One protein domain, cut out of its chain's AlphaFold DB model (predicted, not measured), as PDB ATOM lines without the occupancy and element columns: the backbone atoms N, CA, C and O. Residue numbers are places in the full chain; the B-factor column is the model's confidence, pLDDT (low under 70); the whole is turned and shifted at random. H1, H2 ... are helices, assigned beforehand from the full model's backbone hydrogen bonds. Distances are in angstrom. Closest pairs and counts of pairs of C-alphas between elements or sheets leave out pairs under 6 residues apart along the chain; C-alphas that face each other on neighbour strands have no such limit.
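This is residues 25 to 78 of the 198 residues of a protein of [Flexibacter] sp. ATCC 35208 (UniProt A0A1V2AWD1). Two helices, H4 and H5, stand end to end in nearly one line, and between them the chain makes a wide loop, residues 57 to 67, out to one side and back. The short helix H1 packs beside H4, and the short helices H2 and H3 make a corner toward the end of the domain away from H5. The printed part has 54 residues with five named helices, in the order H1, H2, H3, H4, H5, and no named strand; the class is all helix. The whole is only just loose, close to compact, with a radius of gyration of the C-alphas of 12.1 A, and its outline is flat, spanning 37 by 26 by 13 A.

H1 is residues 27 to 31, 6.1 A from first to last C-alpha, and begins at C-alpha 27 at (168.207, 236.013, 179.321). H2, residues 36 to 39, measures 5.1 A, and H3, residues 43 to 46, measures 4.9 A. H4, residues 48 to 56, is the longest helix at 9 residues and 12.2 A; its C-alpha 48 is at (168.814, 241.895, 184.032). H5, residues 68 to 74, measures 9.9 A and ends at C-alpha 74 at (164.082, 235.693, 160.365).

H1 touches H4, and their closest C-alphas, those of Ser 27 and Ser 51, are 5.0 A apart. H1 is close to H2 but not clearly touching it; the closest C-alphas, those of Lys 31 and Phe 37, are 6.3 A apart. H2 and H3 touch only at the corner by their link, where the closest C-alphas, those of Phe 37 and Gly 43, are 4.1 A apart. H3 and H4 meet only through their link. H4 touches H5, with the C-alphas of Thr 55 and Leu 68 closest at 4.8 A; the two run the same way at a shallow tilt of 9 degrees. H1 and H5 are apart, and so are H2 and H4. In H1, H4 and H5 every O i to N i+4 pair is within hydrogen-bond range, while H2 and H3, of four residues each, are too short for such a pair; in each of them the one O i to N i+3 pair is within range.

The two C-alphas farthest apart, those of Pro 41 and Gly 76, are 37.7 A apart, while the first and last printed C-alphas, those of Ile 25 and Asn 78, are 10.4 A apart. The printed part has no cut. The links from H1 to H2, H2 to H3 and H3 to H4 are tight, and the link from H4 to H5, with 11 residues, is long. The mean pLDDT of the printed part is 89.5, and one residue, Pro 62 in that long link, is under 70.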
ATOM      1  N   ILE A  25     166.381 230.931 173.647       96.25
ATOM      2  CA  ILE A  25     166.109 232.344 173.918       96.25
ATOM      3  C   ILE A  25     165.943 232.532 175.436       96.25
ATOM      4  O   ILE A  25     164.826 232.584 175.950       96.25
ATOM      5  N   ASP A  26     167.059 232.596 176.173       93.19
ATOM      6  CA  ASP A  26     167.065 232.768 177.637       93.19
ATOM      7  C   ASP A  26     168.019 233.888 178.078       93.19
ATOM      8  O   ASP A  26     169.234 233.844 177.857       93.19
ATOM      9  N   SER A  27     167.455 234.886 178.763       90.62
ATOM     10  CA  SER A  27     168.207 236.013 179.321       90.62
ATOM     11  C   SER A  27     169.319 235.568 180.277       90.62
ATOM     12  O   SER A  27     170.359 236.216 180.333       90.62
ATOM     13  N   ASP A  28     169.173 234.444 180.986       87.69
ATOM     14  CA  ASP A  28     170.211 233.950 181.896       87.69
ATOM     15  C   ASP A  28     171.483 233.485 181.168       87.69
ATOM     16  O   ASP A  28     172.554 233.486 181.783       87.69
ATOM     17  N   TYR A  29     171.397 233.092 179.891       91.12
ATOM     18  CA  TYR A  29     172.585 232.847 179.067       91.12
ATOM     19  C   TYR A  29     173.210 234.158 178.597       91.12
ATOM     20  O   TYR A  29     174.429 234.302 178.683       91.12
ATOM     21  N   ALA A  30     172.388 235.126 178.180       92.38
ATOM     22  CA  ALA A  30     172.861 236.449 177.779       92.38
ATOM     23  C   ALA A  30     173.597 237.168 178.922       92.38
ATOM     24  O   ALA A  30     174.677 237.708 178.701       92.38
ATOM     25  N   LYS A  31     173.092 237.086 180.162       91.56
ATOM     26  CA  LYS A  31     173.746 237.665 181.351       91.56
ATOM     27  C   LYS A  31     175.212 237.253 181.482       91.56
ATOM     28  O   LYS A  31     176.055 238.094 181.740       91.56
ATOM     29  N   ARG A  32     175.533 235.975 181.250       90.56
ATOM     30  CA  ARG A  32     176.902 235.436 181.393       90.56
ATOM     31  C   ARG A  32     177.880 235.965 180.343       90.56
ATOM     32  O   ARG A  32     179.076 235.734 180.462       90.56
ATOM     33  N   LYS A  33     177.377 236.607 179.285       91.56
ATOM     34  CA  LYS A  33     178.192 237.233 178.239       91.56
ATOM     35  C   LYS A  33     178.510 238.697 178.546       91.56
ATOM     36  O   LYS A  33     179.355 239.268 177.867       91.56
ATOM     37  N   LEU A  34     177.856 239.285 179.550       92.44
ATOM     38  CA  LEU A  34     178.053 240.677 179.936       92.44
ATOM     39  C   LEU A  34     179.173 240.783 180.983       92.44
ATOM     40  O   LEU A  34     179.173 240.024 181.958       92.44
ATOM     41  N   PRO A  35     180.144 241.694 180.796       91.75
ATOM     42  CA  PRO A  35     181.336 241.756 181.635       91.75
ATOM     43  C   PRO A  35     181.027 242.093 183.101       91.75
ATOM     44  O   PRO A  35     181.760 241.673 183.992       91.75
ATOM     45  N   GLU A  36     179.946 242.818 183.376       91.88
ATOM     46  CA  GLU A  36     179.513 243.214 184.718       91.88
ATOM     47  C   GLU A  36     178.972 242.034 185.533       91.88
ATOM     48  O   GLU A  36     178.997 242.075 186.764       91.88
ATOM     49  N   PHE A  37     178.511 240.967 184.871       90.38
ATOM     50  CA  PHE A  37     177.851 239.843 185.536       90.38
ATOM     51  C   PHE A  37     178.751 239.152 186.564       90.38
ATOM     52  O   PHE A  37     178.279 238.797 187.642       90.38
ATOM     53  N   HIS A  38     180.037 238.986 186.247       87.06
ATOM     54  CA  HIS A  38     181.013 238.326 187.121       87.06
ATOM     55  C   HIS A  38     181.821 239.298 187.991       87.06
ATOM     56  O   HIS A  38     182.505 238.858 188.911       87.06
ATOM     57  N   LYS A  39     181.758 240.607 187.716       89.00
ATOM     58  CA  LYS A  39     182.553 241.618 188.434       89.00
ATOM     59  C   LYS A  39     181.981 241.985 189.802       89.00
ATOM     60  O   LYS A  39     182.723 242.474 190.645       89.00
ATOM     61  N   LEU A  40     180.679 241.790 190.014       83.25
ATOM     62  CA  LEU A  40     179.976 242.219 191.224       83.25
ATOM     63  C   LEU A  40     179.111 241.081 191.790       83.25
ATOM     64  O   LEU A  40     178.479 240.369 191.006       83.25
ATOM     65  N   PRO A  41     178.971 240.949 193.126       79.88
ATOM     66  CA  PRO A  41     178.092 239.944 193.740       79.88
ATOM     67  C   PRO A  41     176.621 240.044 193.298       79.88
ATOM     68  O   PRO A  41     175.916 239.042 193.222       79.88
ATOM     69  N   TRP A  42     176.156 241.250 192.957       82.12
ATOM     70  CA  TRP A  42     174.804 241.533 192.454       82.12
ATOM     71  C   TRP A  42     174.741 241.707 190.926       82.12
ATOM     72  O   TRP A  42     173.748 242.219 190.397       82.12
ATOM     73  N   GLY A  43     175.775 241.273 190.193       85.94
ATOM     74  CA  GLY A  43     175.870 241.434 188.738       85.94
ATOM     75  C   GLY A  43     174.659 240.871 187.986       85.94
ATOM     76  O   GLY A  43     174.164 241.493 187.051       85.94
ATOM     77  N   ALA A  44     174.094 239.752 188.450       84.94
ATOM     78  CA  ALA A  44     172.902 239.137 187.860       84.94
ATOM     79  C   ALA A  44     171.662 240.050 187.838       84.94
ATOM     80  O   ALA A  44     170.871 239.972 186.891       84.94
ATOM     81  N   SER A  45     171.493 240.879 188.871       86.62
ATOM     82  CA  SER A  45     170.411 241.864 188.962       86.62
ATOM     83  C   SER A  45     170.720 243.087 188.105       86.62
ATOM     84  O   SER A  45     169.846 243.553 187.378       86.62
ATOM     85  N   LEU A  46     171.973 243.552 188.136       90.25
ATOM     86  CA  LEU A  46     172.439 244.716 187.380       90.25
ATOM     87  C   LEU A  46     172.196 244.557 185.872       90.25
ATOM     88  O   LEU A  46     171.620 245.436 185.240       90.25
ATOM     89  N   VAL A  47     172.558 243.402 185.308       92.56
ATOM     90  CA  VAL A  47     172.445 243.152 183.861       92.56
ATOM     91  C   VAL A  47     171.085 242.583 183.428       92.56
ATOM     92  O   VAL A  47     170.912 242.115 182.297       92.56
ATOM     93  N   HIS A  48     170.087 242.559 184.318       89.69
ATOM     94  CA  HIS A  48     168.814 241.895 184.032       89.69
ATOM     95  C   HIS A  48     168.044 242.539 182.871       89.69
ATOM     96  O   HIS A  48     167.509 241.820 182.024       89.69
ATOM     97  N   LEU A  49     168.006 243.871 182.814       91.00
ATOM     98  CA  LEU A  49     167.302 244.593 181.756       91.00
ATOM     99  C   LEU A  49     167.988 244.397 180.400       91.00
ATOM    100  O   LEU A  49     167.334 243.999 179.438       91.00
ATOM    101  N   GLU A  50     169.302 244.613 180.343       91.38
ATOM    102  CA  GLU A  50     170.092 244.496 179.115       91.38
ATOM    103  C   GLU A  50     170.055 243.072 178.548       91.38
ATOM    104  O   GLU A  50     169.771 242.871 177.368       91.38
ATOM    105  N   SER A  51     170.228 242.053 179.395       92.81
ATOM    106  CA  SER A  51     170.137 240.652 178.960       92.81
ATOM    107  C   SER A  51     168.775 240.301 178.355       92.81
ATOM    108  O   SER A  51     168.716 239.559 177.374       92.81
ATOM    109  N   ARG A  52     167.677 240.858 178.885       92.12
ATOM    110  CA  ARG A  52     166.338 240.704 178.298       92.12
ATOM    111  C   ARG A  52     166.215 241.426 176.956       92.12
ATOM    112  O   ARG A  52     165.545 240.915 176.059       92.12
ATOM    113  N   GLN A  53     166.834 242.594 176.816       92.00
ATOM    114  CA  GLN A  53     166.815 243.348 175.566       92.00
ATOM    115  C   GLN A  53     167.579 242.625 174.453       92.00
ATOM    116  O   GLN A  53     167.078 242.526 173.334       92.00
ATOM    117  N   ILE A  54     168.728 242.026 174.780       92.56
ATOM    118  CA  ILE A  54     169.508 241.195 173.853       92.56
ATOM    119  C   ILE A  54     168.676 240.008 173.345       92.56
ATOM    120  O   ILE A  54     168.716 239.690 172.155       92.56
ATOM    121  N   THR A  55     167.901 239.350 174.213       93.50
ATOM    122  CA  THR A  55     167.141 238.155 173.812       93.50
ATOM    123  C   THR A  55     165.823 238.467 173.121       93.50
ATOM    124  O   THR A  55     165.498 237.812 172.134       93.50
ATOM    125  N   SER A  56     165.065 239.445 173.622       89.81
ATOM    126  CA  SER A  56     163.651 239.650 173.258       89.81
ATOM    127  C   SER A  56     163.324 241.058 172.758       89.81
ATOM    128  O   SER A  56     162.173 241.326 172.427       89.81
ATOM    129  N   GLY A  57     164.309 241.952 172.684       87.81
ATOM    130  CA  GLY A  57     164.164 243.254 172.040       87.81
ATOM    131  C   GLY A  57     164.168 244.445 172.985       87.81
ATOM    132  O   GLY A  57     163.897 244.359 174.185       87.81
ATOM    133  N   PHE A  58     164.479 245.590 172.391       84.69
ATOM    134  CA  PHE A  58     164.518 246.892 173.036       84.69
ATOM    135  C   PHE A  58     163.172 247.598 172.846       84.69
ATOM    136  O   PHE A  58     162.588 247.525 171.767       84.69
ATOM    137  N   ARG A  59     162.681 248.293 173.883       78.25
ATOM    138  CA  ARG A  59     161.501 249.172 173.754       78.25
ATOM    139  C   ARG A  59     161.830 250.414 172.933       78.25
ATOM    140  O   ARG A  59     161.078 250.775 172.042       78.25
ATOM    141  N   ASP A  60     162.967 251.018 173.250       79.06
ATOM    142  CA  ASP A  60     163.583 252.086 172.483       79.06
ATOM    143  C   ASP A  60     164.888 251.521 171.922       79.06
ATOM    144  O   ASP A  60     165.783 251.145 172.684       79.06
ATOM    145  N   ASN A  61     164.935 251.321 170.603       75.44
ATOM    146  CA  ASN A  61     166.039 250.656 169.912       75.44
ATOM    147  C   ASN A  61     166.829 251.664 169.065       75.44
ATOM    148  O   ASN A  61     166.781 251.598 167.831       75.44
ATOM    149  N   PRO A  62     167.582 252.584 169.692       69.88
ATOM    150  CA  PRO A  62     168.238 253.675 168.974       69.88
ATOM    151  C   PRO A  62     169.266 253.169 167.953       69.88
ATOM    152  O   PRO A  62     169.572 253.849 166.978       69.88
ATOM    153  N   LYS A  63     169.789 251.953 168.152       78.50
ATOM    154  CA  LYS A  63     170.833 251.344 167.320       78.50
ATOM    155  C   LYS A  63     170.307 250.307 166.322       78.50
ATOM    156  O   LYS A  63     171.114 249.642 165.678       78.50
ATOM    157  N   LYS A  64     168.982 250.140 166.199       82.06
ATOM    158  CA  LYS A  64     168.339 249.115 165.348       82.06
ATOM    159  C   LYS A  64     168.929 247.708 165.550       82.06
ATOM    160  O   LYS A  64     169.030 246.922 164.609       82.06
ATOM    161  N   ILE A  65     169.328 247.382 166.780       86.00
ATOM    162  CA  ILE A  65     169.911 246.079 167.112       86.00
ATOM    163  C   ILE A  65     168.794 245.043 167.080       86.00
ATOM    164  O   ILE A  65     167.816 245.155 167.822       86.00
ATOM    165  N   LYS A  66     168.927 244.032 166.225       90.00
ATOM    166  CA  LYS A  66     167.971 242.926 166.196       90.00
ATOM    167  C   LYS A  66     168.226 242.005 167.391       90.00
ATOM    168  O   LYS A  66     169.360 241.548 167.554       90.00
ATOM    169  N   PRO A  67     167.214 241.720 168.227       93.31
ATOM    170  CA  PRO A  67     167.381 240.770 169.315       93.31
ATOM    171  C   PRO A  67     167.515 239.343 168.780       93.31
ATOM    172  O   PRO A  67     167.080 239.037 167.664       93.31
ATOM    173  N   LEU A  68     168.063 238.455 169.611       95.00
ATOM    174  CA  LEU A  68     168.283 237.050 169.264       95.00
ATOM    175  C   LEU A  68     166.999 236.368 168.772       95.00
ATOM    176  O   LEU A  68     167.044 235.618 167.799       95.00
ATOM    177  N   GLN A  69     165.856 236.651 169.402       94.69
ATOM    178  CA  GLN A  69     164.569 236.095 168.989       94.69
ATOM    179  C   GLN A  69     164.195 236.514 167.561       94.69
ATOM    180  O   GLN A  69     163.857 235.655 166.754       94.69
ATOM    181  N   THR A  70     164.306 237.801 167.221       93.31
ATOM    182  CA  THR A  70     164.011 238.290 165.864       93.31
ATOM    183  C   THR A  70     164.958 237.680 164.839       93.31
ATOM    184  O   THR A  70     164.498 237.201 163.810       93.31
ATOM    185  N   LEU A  71     166.261 237.627 165.134       95.25
ATOM    186  CA  LEU A  71     167.242 236.993 164.248       95.25
ATOM    187  C   LEU A  71     166.942 235.506 164.026       95.25
ATOM    188  O   LEU A  71     167.067 235.021 162.907       95.25
ATOM    189  N   SER A  72     166.531 234.793 165.074       96.25
ATOM    190  CA  SER A  72     166.193 233.368 164.983       96.25
ATOM    191  C   SER A  72     164.948 233.144 164.125       96.25
ATOM    192  O   SER A  72     164.950 232.270 163.263       96.25
ATOM    193  N   ILE A  73     163.926 233.990 164.306       95.12
ATOM    194  CA  ILE A  73     162.687 233.949 163.521       95.12
ATOM    195  C   ILE A  73     162.965 234.250 162.046       95.12
ATOM    196  O   ILE A  73     162.549 233.476 161.190       95.12
ATOM    197  N   GLU A  74     163.716 235.315 161.742       94.75
ATOM    198  CA  GLU A  74     164.082 235.693 160.365       94.75
ATOM    199  C   GLU A  74     164.871 234.604 159.631       94.75
ATOM    200  O   GLU A  74     164.801 234.503 158.408       94.75
ATOM    201  N   LYS A  75     165.646 233.802 160.366       96.00
ATOM    202  CA  LYS A  75     166.421 232.687 159.816       96.00
ATOM    203  C   LYS A  75     165.654 231.364 159.778       96.00
ATOM    204  O   LYS A  75     166.191 230.396 159.249       96.00
ATOM    205  N   GLY A  76     164.430 231.314 160.308       95.75
ATOM    206  CA  GLY A  76     163.620 230.096 160.352       95.75
ATOM    207  C   GLY A  76     164.180 229.018 161.284       95.75
ATOM    208  O   GLY A  76     163.970 227.834 161.041       95.75
ATOM    209  N   TYR A  77     164.938 229.400 162.315       97.81
ATOM    210  CA  TYR A  77     165.511 228.436 163.251       97.81
ATOM    211  C   TYR A  77     164.483 227.961 164.271       97.81
ATOM    212  O   TYR A  77     163.711 228.751 164.806       97.81
ATOM    213  N   ASN A  78     164.566 226.686 164.650       97.94
ATOM    214  CA  ASN A  78     163.857 226.198 165.825       97.94
ATOM    215  C   ASN A  78     164.287 227.006 167.054       97.94
ATOM    216  O   ASN A  78     165.468 227.312 167.232       97.94
TER     217      ASN A  78